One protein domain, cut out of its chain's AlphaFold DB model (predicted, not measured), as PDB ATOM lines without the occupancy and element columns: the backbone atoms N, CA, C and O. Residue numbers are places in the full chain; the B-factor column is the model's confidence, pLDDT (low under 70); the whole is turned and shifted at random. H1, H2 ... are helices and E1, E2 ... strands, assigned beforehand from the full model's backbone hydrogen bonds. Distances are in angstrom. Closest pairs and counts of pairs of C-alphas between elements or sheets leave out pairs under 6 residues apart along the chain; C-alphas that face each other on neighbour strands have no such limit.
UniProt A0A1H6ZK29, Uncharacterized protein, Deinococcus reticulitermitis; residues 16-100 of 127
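This is residues 16 to 100 of the 127 residues of an uncharacterized protein of Deinococcus reticulitermitis (UniProt A0A1H6ZK29). A long two-stranded hairpin, E1 and E2, reaches from its turn at Pro 35 towards the helices, with small H1 at its other end and H2 farther off beyond H1. H3 begins near the end of E2 and runs away from it, and E3 comes back past the first part of H3 to end close to E2; the three helices make no bundle. The printed part has 85 residues, with three named helices and three named strands in the order H1, E1, E2, H2, H3, E3; E1 and E2 form an antiparallel sheet of two, and the class is mixed, helices and strands. The whole is compact, with a radius of gyration of the C-alphas of 13.1 A, and spans 36 by 32 by 20 A.

After residues 16 to 20 comes H1, residues 21 to 25, with C-alpha 21 at (321.017, 222.928, 288.010). E1 is residues 27 to 34, 20.9 A long from first to last C-alpha, and E2 is residues 37 to 44, 22.9 A long. H2 is residues 53 to 62, 13.8 A long. H3, residues 69 to 82, is the longest helix at 20.2 A, with C-alpha 69 at (312.606, 220.799, 271.816). E3 is residues 90 to 96, 15.5 A long, ending with C-alpha 96 at (307.778, 210.407, 278.139).

Residues 16 to 17 pair antiparallel with residues 30 to 31 of E1. E1 and E2 are a hairpin, antiparallel at 160 degrees between their directions; N 28 and O 43 are 2.9 A apart and N 34 and O 37 are 3.0 A apart, both within hydrogen-bond range. H1 and E2 are near each other. H1 and H2 only just touch, with 3 pairs of C-alphas within 8 A, the closest those of Asp 22 and Phe 54 at 6.4 A. H2 and H3 are close but not clearly touching, the closest C-alphas being those of Phe 62 and Ala 75 at 6.4 A; they run the same way at a steep tilt of 54 degrees. The closest C-alphas of E2 and H3 are those of Ala 44 and Leu 69, 7.1 A apart. Those of H3 and E3 are Ala 73 and Gly 90, 5.6 A apart. E3 pairs with no named strand, but its residues 95 to 96 pair antiparallel with residues 99 to 100; its closest approach to E2 is 7.9 A, between the C-alphas of Phe 96 and Arg 43. Among the pairs that are apart are E1 and H2, and H1 and H3. In H2 and H3 every O i to N i+4 pair is within hydrogen-bond range; in H1 0 of 1 is, beside 2 of 2 O i to N i+3 pairs.

The two C-alphas farthest apart are those of Pro 35 and Pro 49, at 37.8 A. The printed part has no cut, and no link between its named elements is long. The mean pLDDT of the printed part is 77.6; residues 20 to 25, 46 to 63 and 84 are under 70.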
ATOM      1  N   THR A  16     316.521 207.793 286.110       89.25
ATOM      2  CA  THR A  16     316.907 208.653 287.233       89.25
ATOM      3  C   THR A  16     316.712 210.115 286.860       89.25
ATOM      4  O   THR A  16     317.273 210.587 285.874       89.25
ATOM      5  N   GLU A  17     315.920 210.845 287.645       86.94
ATOM      6  CA  GLU A  17     315.796 212.296 287.488       86.94
ATOM      7  C   GLU A  17     317.087 212.978 287.926       86.94
ATOM      8  O   GLU A  17     317.620 212.699 289.001       86.94
ATOM      9  N   LEU A  18     317.609 213.849 287.072       81.00
ATOM     10  CA  LEU A  18     318.824 214.596 287.335       81.00
ATOM     11  C   LEU A  18     318.465 215.966 287.904       81.00
ATOM     12  O   LEU A  18     317.617 216.675 287.359       81.00
ATOM     13  N   ASN A  19     319.184 216.391 288.943       71.44
ATOM     14  CA  ASN A  19     319.224 217.805 289.292       71.44
ATOM     15  C   ASN A  19     320.051 218.539 288.228       71.44
ATOM     16  O   ASN A  19     321.276 218.587 288.295       71.44
ATOM     17  N   ALA A  20     319.374 219.083 287.222       62.75
ATOM     18  CA  ALA A  20     320.020 219.717 286.078       62.75
ATOM     19  C   ALA A  20     320.494 221.164 286.354       62.75
ATOM     20  O   ALA A  20     320.716 221.930 285.412       62.75
ATOM     21  N   GLY A  21     320.620 221.570 287.625       66.25
ATOM     22  CA  GLY A  21     321.017 222.928 288.010       66.25
ATOM     23  C   GLY A  21     320.071 223.970 287.413       66.25
ATOM     24  O   GLY A  21     318.861 223.766 287.397       66.25
ATOM     25  N   ASP A  22     320.591 225.054 286.836       61.75
ATOM     26  CA  ASP A  22     319.749 226.054 286.158       61.75
ATOM     27  C   ASP A  22     318.976 225.506 284.942       61.75
ATOM     28  O   ASP A  22     317.948 226.079 284.571       61.75
ATOM     29  N   SER A  23     319.389 224.374 284.354       57.81
ATOM     30  CA  SER A  23     318.611 223.717 283.290       57.81
ATOM     31  C   SER A  23     317.285 223.161 283.808       57.81
ATOM     32  O   SER A  23     316.338 223.072 283.028       57.81
ATOM     33  N   SER A  24     317.184 222.856 285.111       56.31
ATOM     34  CA  SER A  24     315.933 222.410 285.748       56.31
ATOM     35  C   SER A  24     314.815 223.458 285.663       56.31
ATOM     36  O   SER A  24     313.638 223.120 285.715       56.31
ATOM     37  N   ARG A  25     315.174 224.733 285.435       66.38
ATOM     38  CA  ARG A  25     314.225 225.839 285.237       66.38
ATOM     39  C   ARG A  25     313.586 225.850 283.848       66.38
ATOM     40  O   ARG A  25     312.524 226.434 283.682       66.38
ATOM     41  N   ALA A  26     314.231 225.227 282.861       71.25
ATOM     42  CA  ALA A  26     313.744 225.141 281.484       71.25
ATOM     43  C   ALA A  26     313.276 223.729 281.110       71.25
ATOM     44  O   ALA A  26     312.589 223.532 280.102       71.25
ATOM     45  N   SER A  27     313.702 222.708 281.851       77.25
ATOM     46  CA  SER A  27     313.380 221.324 281.542       77.25
ATOM     47  C   SER A  27     313.526 220.400 282.739       77.25
ATOM     48  O   SER A  27     314.489 220.499 283.487       77.25
ATOM     49  N   HIS A  28     312.653 219.402 282.826       86.00
ATOM     50  CA  HIS A  28     312.970 218.206 283.598       86.00
ATOM     51  C   HIS A  28     313.898 217.312 282.779       86.00
ATOM     52  O   HIS A  28     313.724 217.165 281.561       86.00
ATOM     53  N   VAL A  29     314.881 216.721 283.451       86.19
ATOM     54  CA  VAL A  29     315.931 215.927 282.820       86.19
ATOM     55  C   VAL A  29     316.026 214.586 283.523       86.19
ATOM     56  O   VAL A  29     316.152 214.530 284.742       86.19
ATOM     57  N   TRP A  30     316.016 213.507 282.752       91.25
ATOM     58  CA  TRP A  30     316.250 212.159 283.253       91.25
ATOM     59  C   TRP A  30     317.386 211.513 282.488       91.25
ATOM     60  O   TRP A  30     317.537 211.746 281.291       91.25
ATOM     61  N   ARG A  31     318.149 210.663 283.164       90.81
ATOM     62  CA  ARG A  31     319.090 209.740 282.537       90.81
ATOM     63  C   ARG A  31     318.543 208.324 282.638       90.81
ATOM     64  O   ARG A  31     317.976 207.959 283.666       90.81
ATOM     65  N   GLY A  32     318.740 207.541 281.590       91.12
ATOM     66  CA  GLY A  32     318.482 206.107 281.586       91.12
ATOM     67  C   GLY A  32     319.598 205.377 280.852       91.12
ATOM     68  O   GLY A  32     320.195 205.923 279.922       91.12
ATOM     69  N   ASP A  33     319.883 204.151 281.275       90.06
ATOM     70  CA  ASP A  33     320.770 203.250 280.547       90.06
ATOM     71  C   ASP A  33     319.909 202.361 279.637       90.06
ATOM     72  O   ASP A  33     319.089 201.574 280.109       90.06
ATOM     73  N   THR A  34     320.056 202.524 278.320       86.19
ATOM     74  CA  THR A  34     319.292 201.766 277.314       86.19
ATOM     75  C   THR A  34     320.170 200.686 276.675       86.19
ATOM     76  O   THR A  34     321.400 200.775 276.742       86.19
ATOM     77  N   PRO A  35     319.597 199.712 275.943       84.81
ATOM     78  CA  PRO A  35     320.389 198.756 275.163       84.81
ATOM     79  C   PRO A  35     321.316 199.400 274.117       84.81
ATOM     80  O   PRO A  35     322.239 198.750 273.637       84.81
ATOM     81  N   ARG A  36     321.070 200.664 273.737       83.69
ATOM     82  CA  ARG A  36     321.901 201.431 272.793       83.69
ATOM     83  C   ARG A  36     322.961 202.295 273.486       83.69
ATOM     84  O   ARG A  36     323.726 202.959 272.796       83.69
ATOM     85  N   GLY A  37     323.004 202.287 274.817       86.75
ATOM     86  CA  GLY A  37     323.870 203.133 275.635       86.75
ATOM     87  C   GLY A  37     323.092 204.111 276.525       86.75
ATOM     88  O   GLY A  37     321.855 204.140 276.498       86.75
ATOM     89  N   PRO A  38     323.810 204.897 277.344       89.88
ATOM     90  CA  PRO A  38     323.203 205.897 278.209       89.88
ATOM     91  C   PRO A  38     322.613 207.043 277.382       89.88
ATOM     92  O   PRO A  38     323.259 207.584 276.483       89.88
ATOM     93  N   GLU A  39     321.393 207.448 277.717       93.38
ATOM     94  CA  GLU A  39     320.737 208.596 277.095       93.38
ATOM     95  C   GLU A  39     320.108 209.520 278.133       93.38
ATOM     96  O   GLU A  39     319.810 209.135 279.268       93.38
ATOM     97  N   VAL A  40     319.906 210.766 277.720       91.31
ATOM     98  CA  VAL A  40     319.188 211.779 278.479       91.31
ATOM     99  C   VAL A  40     317.860 212.061 277.802       91.31
ATOM    100  O   VAL A  40     317.778 212.261 276.591       91.31
ATOM    101  N   VAL A  41     316.808 212.126 278.606       91.94
ATOM    102  CA  VAL A  41     315.487 212.577 278.186       91.94
ATOM    103  C   VAL A  41     315.236 213.931 278.810       91.94
ATOM    104  O   VAL A  41     315.319 214.091 280.026       91.94
ATOM    105  N   ARG A  42     314.912 214.905 277.967       89.88
ATOM    106  CA  ARG A  42     314.632 216.274 278.371       89.88
ATOM    107  C   ARG A  42     313.219 216.664 277.979       89.88
ATOM    108  O   ARG A  42     312.880 216.681 276.799       89.88
ATOM    109  N   ARG A  43     312.404 217.018 278.965       89.50
ATOM    110  CA  ARG A  43     311.049 217.527 278.749       89.50
ATOM    111  C   ARG A  43     311.001 219.000 279.095       89.50
ATOM    112  O   ARG A  43     311.499 219.381 280.148       89.50
ATOM    113  N   ALA A  44     310.368 219.800 278.241       85.81
ATOM    114  CA  ALA A  44     310.173 221.216 278.512       85.81
ATOM    115  C   ALA A  44     309.426 221.416 279.839       85.81
ATOM    116  O   ALA A  44     308.446 220.726 280.127       85.81
ATOM    117  N   TRP A  45     309.903 222.361 280.641       78.12
ATOM    118  CA  TRP A  45     309.268 222.760 281.886       78.12
ATOM    119  C   TRP A  45     309.107 224.271 281.893       78.12
ATOM    120  O   TRP A  45     310.067 225.013 281.687       78.12
ATOM    121  N   TRP A  46     307.868 224.705 282.079       68.44
ATOM    122  CA  TRP A  46     307.474 226.106 282.058       68.44
ATOM    123  C   TRP A  46     307.182 226.549 283.493       68.44
ATOM    124  O   TRP A  46     306.025 226.724 283.856       68.44
ATOM    125  N   SER A  47     308.211 226.671 284.336       56.19
ATOM    126  CA  SER A  47     308.064 227.365 285.626       56.19
ATOM    127  C   SER A  47     308.476 228.829 285.507       56.19
ATOM    128  O   SER A  47     309.499 229.129 284.894       56.19
ATOM    129  N   GLU A  48     307.717 229.718 286.145       48.81
ATOM    130  CA  GLU A  48     308.103 231.108 286.426       48.81
ATOM    131  C   GLU A  48     309.342 231.152 287.352       48.81
ATOM    132  O   GLU A  48     309.461 230.298 288.237       48.81
ATOM    133  N   PRO A  49     310.285 232.109 287.205       55.16
ATOM    134  CA  PRO A  49     310.176 233.373 286.477       55.16
ATOM    135  C   PRO A  49     310.705 233.332 285.032       55.16
ATOM    136  O   PRO A  49     311.496 232.471 284.651       55.16
ATOM    137  N   GLU A  50     310.258 234.321 284.253       56.19
ATOM    138  CA  GLU A  50     310.208 234.371 282.784       56.19
ATOM    139  C   GLU A  50     311.464 233.975 282.001       56.19
ATOM    140  O   GLU A  50     311.321 233.344 280.957       56.19
ATOM    141  N   VAL A  51     312.682 234.290 282.434       55.47
ATOM    142  CA  VAL A  51     313.901 233.835 281.750       55.47
ATOM    143  C   VAL A  51     315.055 233.843 282.751       55.47
ATOM    144  O   VAL A  51     315.374 234.886 283.319       55.47
ATOM    145  N   SER A  52     315.712 232.703 282.983       52.41
ATOM    146  CA  SER A  52     316.942 232.674 283.789       52.41
ATOM    147  C   SER A  52     318.138 233.191 282.978       52.41
ATOM    148  O   SER A  52     318.159 233.086 281.750       52.41
ATOM    149  N   ALA A  53     319.179 233.713 283.639       50.72
ATOM    150  CA  ALA A  53     320.421 234.119 282.964       50.72
ATOM    151  C   ALA A  53     321.038 232.971 282.138       50.72
ATOM    152  O   ALA A  53     321.597 233.202 281.070       50.72
ATOM    153  N   PHE A  54     320.845 231.729 282.587       53.91
ATOM    154  CA  PHE A  54     321.187 230.513 281.857       53.91
ATOM    155  C   PHE A  54     320.394 230.364 280.546       53.91
ATOM    156  O   PHE A  54     320.981 230.140 279.489       53.91
ATOM    157  N   MET A  55     319.071 230.555 280.579       56.22
ATOM    158  CA  MET A  55     318.232 230.533 279.378       56.22
ATOM    159  C   MET A  55     318.547 231.687 278.419       56.22
ATOM    160  O   MET A  55     318.557 231.476 277.209       56.22
ATOM    161  N   LEU A  56     318.855 232.882 278.937       57.16
ATOM    162  CA  LEU A  56     319.340 234.002 278.124       57.16
ATOM    163  C   LEU A  56     320.695 233.683 277.488       57.16
ATOM    164  O   LEU A  56     320.903 234.000 276.321       57.16
ATOM    165  N   GLY A  57     321.597 233.035 278.227       57.88
ATOM    166  CA  GLY A  57     322.886 232.569 277.723       57.88
ATOM    167  C   GLY A  57     322.718 231.564 276.588       57.88
ATOM    168  O   GLY A  57     323.274 231.767 275.514       57.88
ATOM    169  N   LEU A  58     321.880 230.540 276.769       62.72
ATOM    170  CA  LEU A  58     321.587 229.563 275.718       62.72
ATOM    171  C   LEU A  58     320.869 230.191 274.521       62.72
ATOM    172  O   LEU A  58     321.238 229.919 273.384       62.72
ATOM    173  N   SER A  59     319.899 231.076 274.743       61.25
ATOM    174  CA  SER A  59     319.228 231.778 273.648       61.25
ATOM    175  C   SER A  59     320.170 232.719 272.898       61.25
ATOM    176  O   SER A  59     319.992 232.894 271.698       61.25
ATOM    177  N   ARG A  60     321.161 233.328 273.559       61.78
ATOM    178  CA  ARG A  60     322.166 234.181 272.904       61.78
ATOM    179  C   ARG A  60     323.222 233.368 272.163       61.78
ATOM    180  O   ARG A  60     323.592 233.749 271.062       61.78
ATOM    181  N   LEU A  61     323.680 232.261 272.745       59.31
ATOM    182  CA  LEU A  61     324.704 231.392 272.155       59.31
ATOM    183  C   LEU A  61     324.144 230.537 271.015       59.31
ATOM    184  O   LEU A  61     324.784 230.381 269.983       59.31
ATOM    185  N   PHE A  62     322.941 229.991 271.186       62.38
ATOM    186  CA  PHE A  62     322.338 229.032 270.260       62.38
ATOM    187  C   PHE A  62     321.183 229.620 269.440       62.38
ATOM    188  O   PHE A  62     320.673 228.937 268.556       62.38
ATOM    189  N   GLY A  63     320.745 230.854 269.720       66.69
ATOM    190  CA  GLY A  63     319.614 231.487 269.027       66.69
ATOM    191  C   GLY A  63     318.258 230.824 269.302       66.69
ATOM    192  O   GLY A  63     317.319 231.013 268.530       66.69
ATOM    193  N   VAL A  64     318.156 229.991 270.345       74.12
ATOM    194  CA  VAL A  64     317.019 229.087 270.565       74.12
ATOM    195  C   VAL A  64     316.579 229.079 272.028       74.12
ATOM    196  O   VAL A  64     317.405 228.964 272.931       74.12
ATOM    197  N   ASP A  65     315.263 229.126 272.248       78.38
ATOM    198  CA  ASP A  65     314.656 228.808 273.541       78.38
ATOM    199  C   ASP A  65     314.790 227.295 273.817       78.38
ATOM    200  O   ASP A  65     314.244 226.492 273.054       78.38
ATOM    201  N   PRO A  66     315.480 226.869 274.892       74.81
ATOM    202  CA  PRO A  66     315.683 225.451 275.199       74.81
ATOM    203  C   PRO A  66     314.385 224.670 275.481       74.81
ATOM    204  O   PRO A  66     314.406 223.435 275.486       74.81
ATOM    205  N   ARG A  67     313.257 225.355 275.702       80.44
ATOM    206  CA  ARG A  67     311.928 224.737 275.838       80.44
ATOM    207  C   ARG A  67     311.346 224.314 274.488       80.44
ATOM    208  O   ARG A  67     310.543 223.385 274.441       80.44
ATOM    209  N   ASP A  68     311.779 224.928 273.385       85.56
ATOM    210  CA  ASP A  68     311.476 224.445 272.037       85.56
ATOM    211  C   ASP A  68     312.396 223.256 271.718       85.56
ATOM    212  O   ASP A  68     313.548 223.390 271.284       85.56
ATOM    213  N   LEU A  69     311.877 222.056 271.976       87.75
ATOM    214  CA  LEU A  69     312.606 220.799 271.816       87.75
ATOM    215  C   LEU A  69     313.078 220.583 270.372       87.75
ATOM    216  O   LEU A  69     314.198 220.115 270.145       87.75
ATOM    217  N   LYS A  70     312.260 220.971 269.386       88.06
ATOM    218  CA  LYS A  70     312.574 220.823 267.957       88.06
ATOM    219  C   LYS A  70     313.694 221.764 267.547       88.06
ATOM    220  O   LYS A  70     314.661 221.332 266.915       88.06
ATOM    221  N   ARG A  71     313.604 223.040 267.928       85.44
ATOM    222  CA  ARG A  71     314.674 224.007 267.660       85.44
ATOM    223  C   ARG A  71     315.954 223.647 268.396       85.44
ATOM    224  O   ARG A  71     317.024 223.789 267.812       85.44
ATOM    225  N   THR A  72     315.867 223.116 269.614       83.81
ATOM    226  CA  THR A  72     317.058 222.649 270.337       83.81
ATOM    227  C   THR A  72     317.734 221.500 269.587       83.81
ATOM    228  O   THR A  72     318.939 221.547 269.353       83.81
ATOM    229  N   ALA A  73     316.973 220.498 269.135       86.94
ATOM    230  CA  ALA A  73     317.523 219.402 268.338       86.94
ATOM    231  C   ALA A  73     318.176 219.901 267.034       86.94
ATOM    232  O   ALA A  73     319.201 219.375 266.596       86.94
ATOM    233  N   ASN A  74     317.609 220.936 266.408       85.75
ATOM    234  CA  ASN A  74     318.206 221.581 265.236       85.75
ATOM    235  C   ASN A  74     319.512 222.301 265.575       85.75
ATOM    236  O   ASN A  74     320.477 222.159 264.825       85.75
ATOM    237  N   ALA A  75     319.558 223.024 266.695       82.56
ATOM    238  CA  ALA A  75     320.766 223.686 267.159       82.56
ATOM    239  C   ALA A  75     321.885 222.663 267.399       82.56
ATOM    240  O   ALA A  75     322.967 222.827 266.845       82.56
ATOM    241  N   TYR A  76     321.628 221.557 268.106       83.06
ATOM    242  CA  TYR A  76     322.639 220.508 268.295       83.06
ATOM    243  C   TYR A  76     323.166 219.958 266.969       83.06
ATOM    244  O   TYR A  76     324.375 219.861 266.789       83.06
ATOM    245  N   ARG A  77     322.294 219.697 265.989       84.81
ATOM    246  CA  ARG A  77     322.730 219.265 264.650       84.81
ATOM    247  C   ARG A  77     323.567 220.318 263.924       84.81
ATOM    248  O   ARG A  77     324.503 219.956 263.215       84.81
ATOM    249  N   PHE A  78     323.229 221.595 264.067       82.81
ATOM    250  CA  PHE A  78     324.007 222.691 263.493       82.81
ATOM    251  C   PHE A  78     325.415 222.744 264.097       82.81
ATOM    252  O   PHE A  78     326.392 222.673 263.358       82.81
ATOM    253  N   TRP A  79     325.526 222.764 265.426       77.69
ATOM    254  CA  TRP A  79     326.818 222.816 266.117       77.69
ATOM    255  C   TRP A  79     327.660 221.556 265.904       77.69
ATOM    256  O   TRP A  79     328.868 221.663 265.708       77.69
ATOM    257  N   ALA A  80     327.030 220.380 265.826       81.38
ATOM    258  CA  ALA A  80     327.711 219.133 265.480       81.38
ATOM    259  C   ALA A  80     328.372 219.213 264.094       81.38
ATOM    260  O   ALA A  80     329.500 218.763 263.924       81.38
ATOM    261  N   ARG A  81     327.692 219.822 263.109       81.88
ATOM    262  CA  ARG A  81     328.242 220.026 261.756       81.88
ATOM    263  C   ARG A  81     329.385 221.033 261.723       81.88
ATOM    264  O   ARG A  81     330.267 220.883 260.888       81.88
ATOM    265  N   LEU A  82     329.356 222.047 262.590       79.25
ATOM    266  CA  LEU A  82     330.457 223.005 262.699       79.25
ATOM    267  C   LEU A  82     331.715 222.374 263.313       79.25
ATOM    268  O   LEU A  82     332.811 222.859 263.059       79.25
ATOM    269  N   GLY A  83     331.574 221.303 264.103       75.19
ATOM    270  CA  GLY A  83     332.705 220.526 264.620       75.19
ATOM    271  C   GLY A  83     333.602 221.277 265.610       75.19
ATOM    272  O   GLY A  83     334.716 220.839 265.872       75.19
ATOM    273  N   VAL A  84     333.128 222.402 266.153       68.25
ATOM    274  CA  VAL A  84     333.896 223.273 267.056       68.25
ATOM    275  C   VAL A  84     334.115 222.614 268.424       68.25
ATOM    276  O   VAL A  84     335.212 222.673 268.976       68.25
ATOM    277  N   TRP A  85     333.085 221.958 268.966       71.50
ATOM    278  CA  TRP A  85     333.159 221.149 270.186       71.50
ATOM    279  C   TRP A  85     332.176 219.975 270.124       71.50
ATOM    280  O   TRP A  85     331.256 219.950 269.301       71.50
ATOM    281  N   ARG A  86     332.350 218.993 271.021       75.12
ATOM    282  CA  ARG A  86     331.433 217.852 271.137       75.12
ATOM    283  C   ARG A  86     330.083 218.327 271.677       75.12
ATOM    284  O   ARG A  86     329.992 218.770 272.818       75.12
ATOM    285  N   VAL A  87     329.036 218.204 270.872       80.75
ATOM    286  CA  VAL A  87     327.643 218.404 271.294       80.75
ATOM    287  C   VAL A  87     326.904 217.066 271.319       80.75
ATOM    288  O   VAL A  87     327.249 216.195 270.522       80.75
ATOM    289  N   PRO A  88     325.895 216.891 272.193       84.31
ATOM    290  CA  PRO A  88     325.090 215.674 272.213       84.31
ATOM    291  C   PRO A  88     324.385 215.421 270.881       84.31
ATOM    292  O   PRO A  88     323.790 216.338 270.303       84.31
ATOM    293  N   GLU A  89     324.373 214.169 270.429       87.94
ATOM    294  CA  GLU A  89     323.499 213.763 269.331       87.94
ATOM    295  C   GLU A  89     322.020 213.827 269.754       87.94
ATOM    296  O   GLU A  89     321.635 213.373 270.832       87.94
ATOM    297  N   GLY A  90     321.159 214.374 268.888       89.44
ATOM    298  CA  GLY A  90     319.709 214.321 269.070       89.44
ATOM    299  C   GLY A  90     319.132 212.994 268.578       89.44
ATOM    300  O   GLY A  90     319.034 212.781 267.373       89.44
ATOM    301  N   LEU A  91     318.660 212.147 269.496       92.25
ATOM    302  CA  LEU A  91     318.124 210.803 269.222       92.25
ATOM    303  C   LEU A  91     316.621 210.798 268.868       92.25
ATOM    304  O   LEU A  91     315.992 209.740 268.775       92.25
ATOM    305  N   GLY A  92     316.035 211.986 268.702       92.62
ATOM    306  CA  GLY A  92     314.641 212.196 268.316       92.62
ATOM    307  C   GLY A  92     313.713 212.573 269.473       92.62
ATOM    308  O   GLY A  92     314.109 212.645 270.635       92.62
ATOM    309  N   LEU A  93     312.456 212.841 269.127       94.50
ATOM    310  CA  LEU A  93     311.386 213.127 270.083       94.50
ATOM    311  C   LEU A  93     310.659 211.832 270.450       94.50
ATOM    312  O   LEU A  93     310.514 210.942 269.610       94.50
ATOM    313  N   ARG A  94     310.181 211.737 271.689       93.06
ATOM    314  CA  ARG A  94     309.265 210.680 272.133       93.06
ATOM    315  C   ARG A  94     308.262 211.217 273.141       93.06
ATOM    316  O   ARG A  94     308.506 212.242 273.768       93.06
ATOM    317  N   GLU A  95     307.185 210.479 273.369       93.44
ATOM    318  CA  GLU A  95     306.389 210.674 274.576       93.44
ATOM    319  C   GLU A  95     307.139 210.103 275.789       93.44
ATOM    320  O   GLU A  95     307.690 209.000 275.737       93.44
ATOM    321  N   PHE A  96     307.201 210.861 276.882       91.62
ATOM    322  CA  PHE A  96     307.778 210.407 278.139       91.62
ATOM    323  C   PHE A  96     307.065 211.038 279.334       91.62
ATOM    324  O   PHE A  96     306.975 212.264 279.455       91.62
ATOM    325  N   ARG A  97     306.565 210.186 280.238       88.88
ATOM    326  CA  ARG A  97     305.808 210.596 281.434       88.88
ATOM    327  C   ARG A  97     304.668 211.583 281.108       88.88
ATOM    328  O   ARG A  97     304.492 212.574 281.814       88.88
ATOM    329  N   GLY A  98     303.929 211.324 280.024       88.00
ATOM    330  CA  GLY A  98     302.714 212.059 279.640       88.00
ATOM    331  C   GLY A  98     302.913 213.337 278.818       88.00
ATOM    332  O   GLY A  98     301.976 214.118 278.691       88.00
ATOM    333  N   ALA A  99     304.110 213.596 278.282       89.75
ATOM    334  CA  ALA A  99     304.341 214.721 277.371       89.75
ATOM    335  C   ALA A  99     305.521 214.465 276.419       89.75
ATOM    336  O   ALA A  99     306.332 213.566 276.647       89.75
ATOM    337  N   GLU A 100     305.617 215.262 275.352       93.12
ATOM    338  CA  GLU A 100     306.733 215.205 274.402       93.12
ATOM    339  C   GLU A 100     308.059 215.549 275.101       93.12
ATOM    340  O   GLU A 100     308.164 216.525 275.848       93.12
TER     341      GLU A 100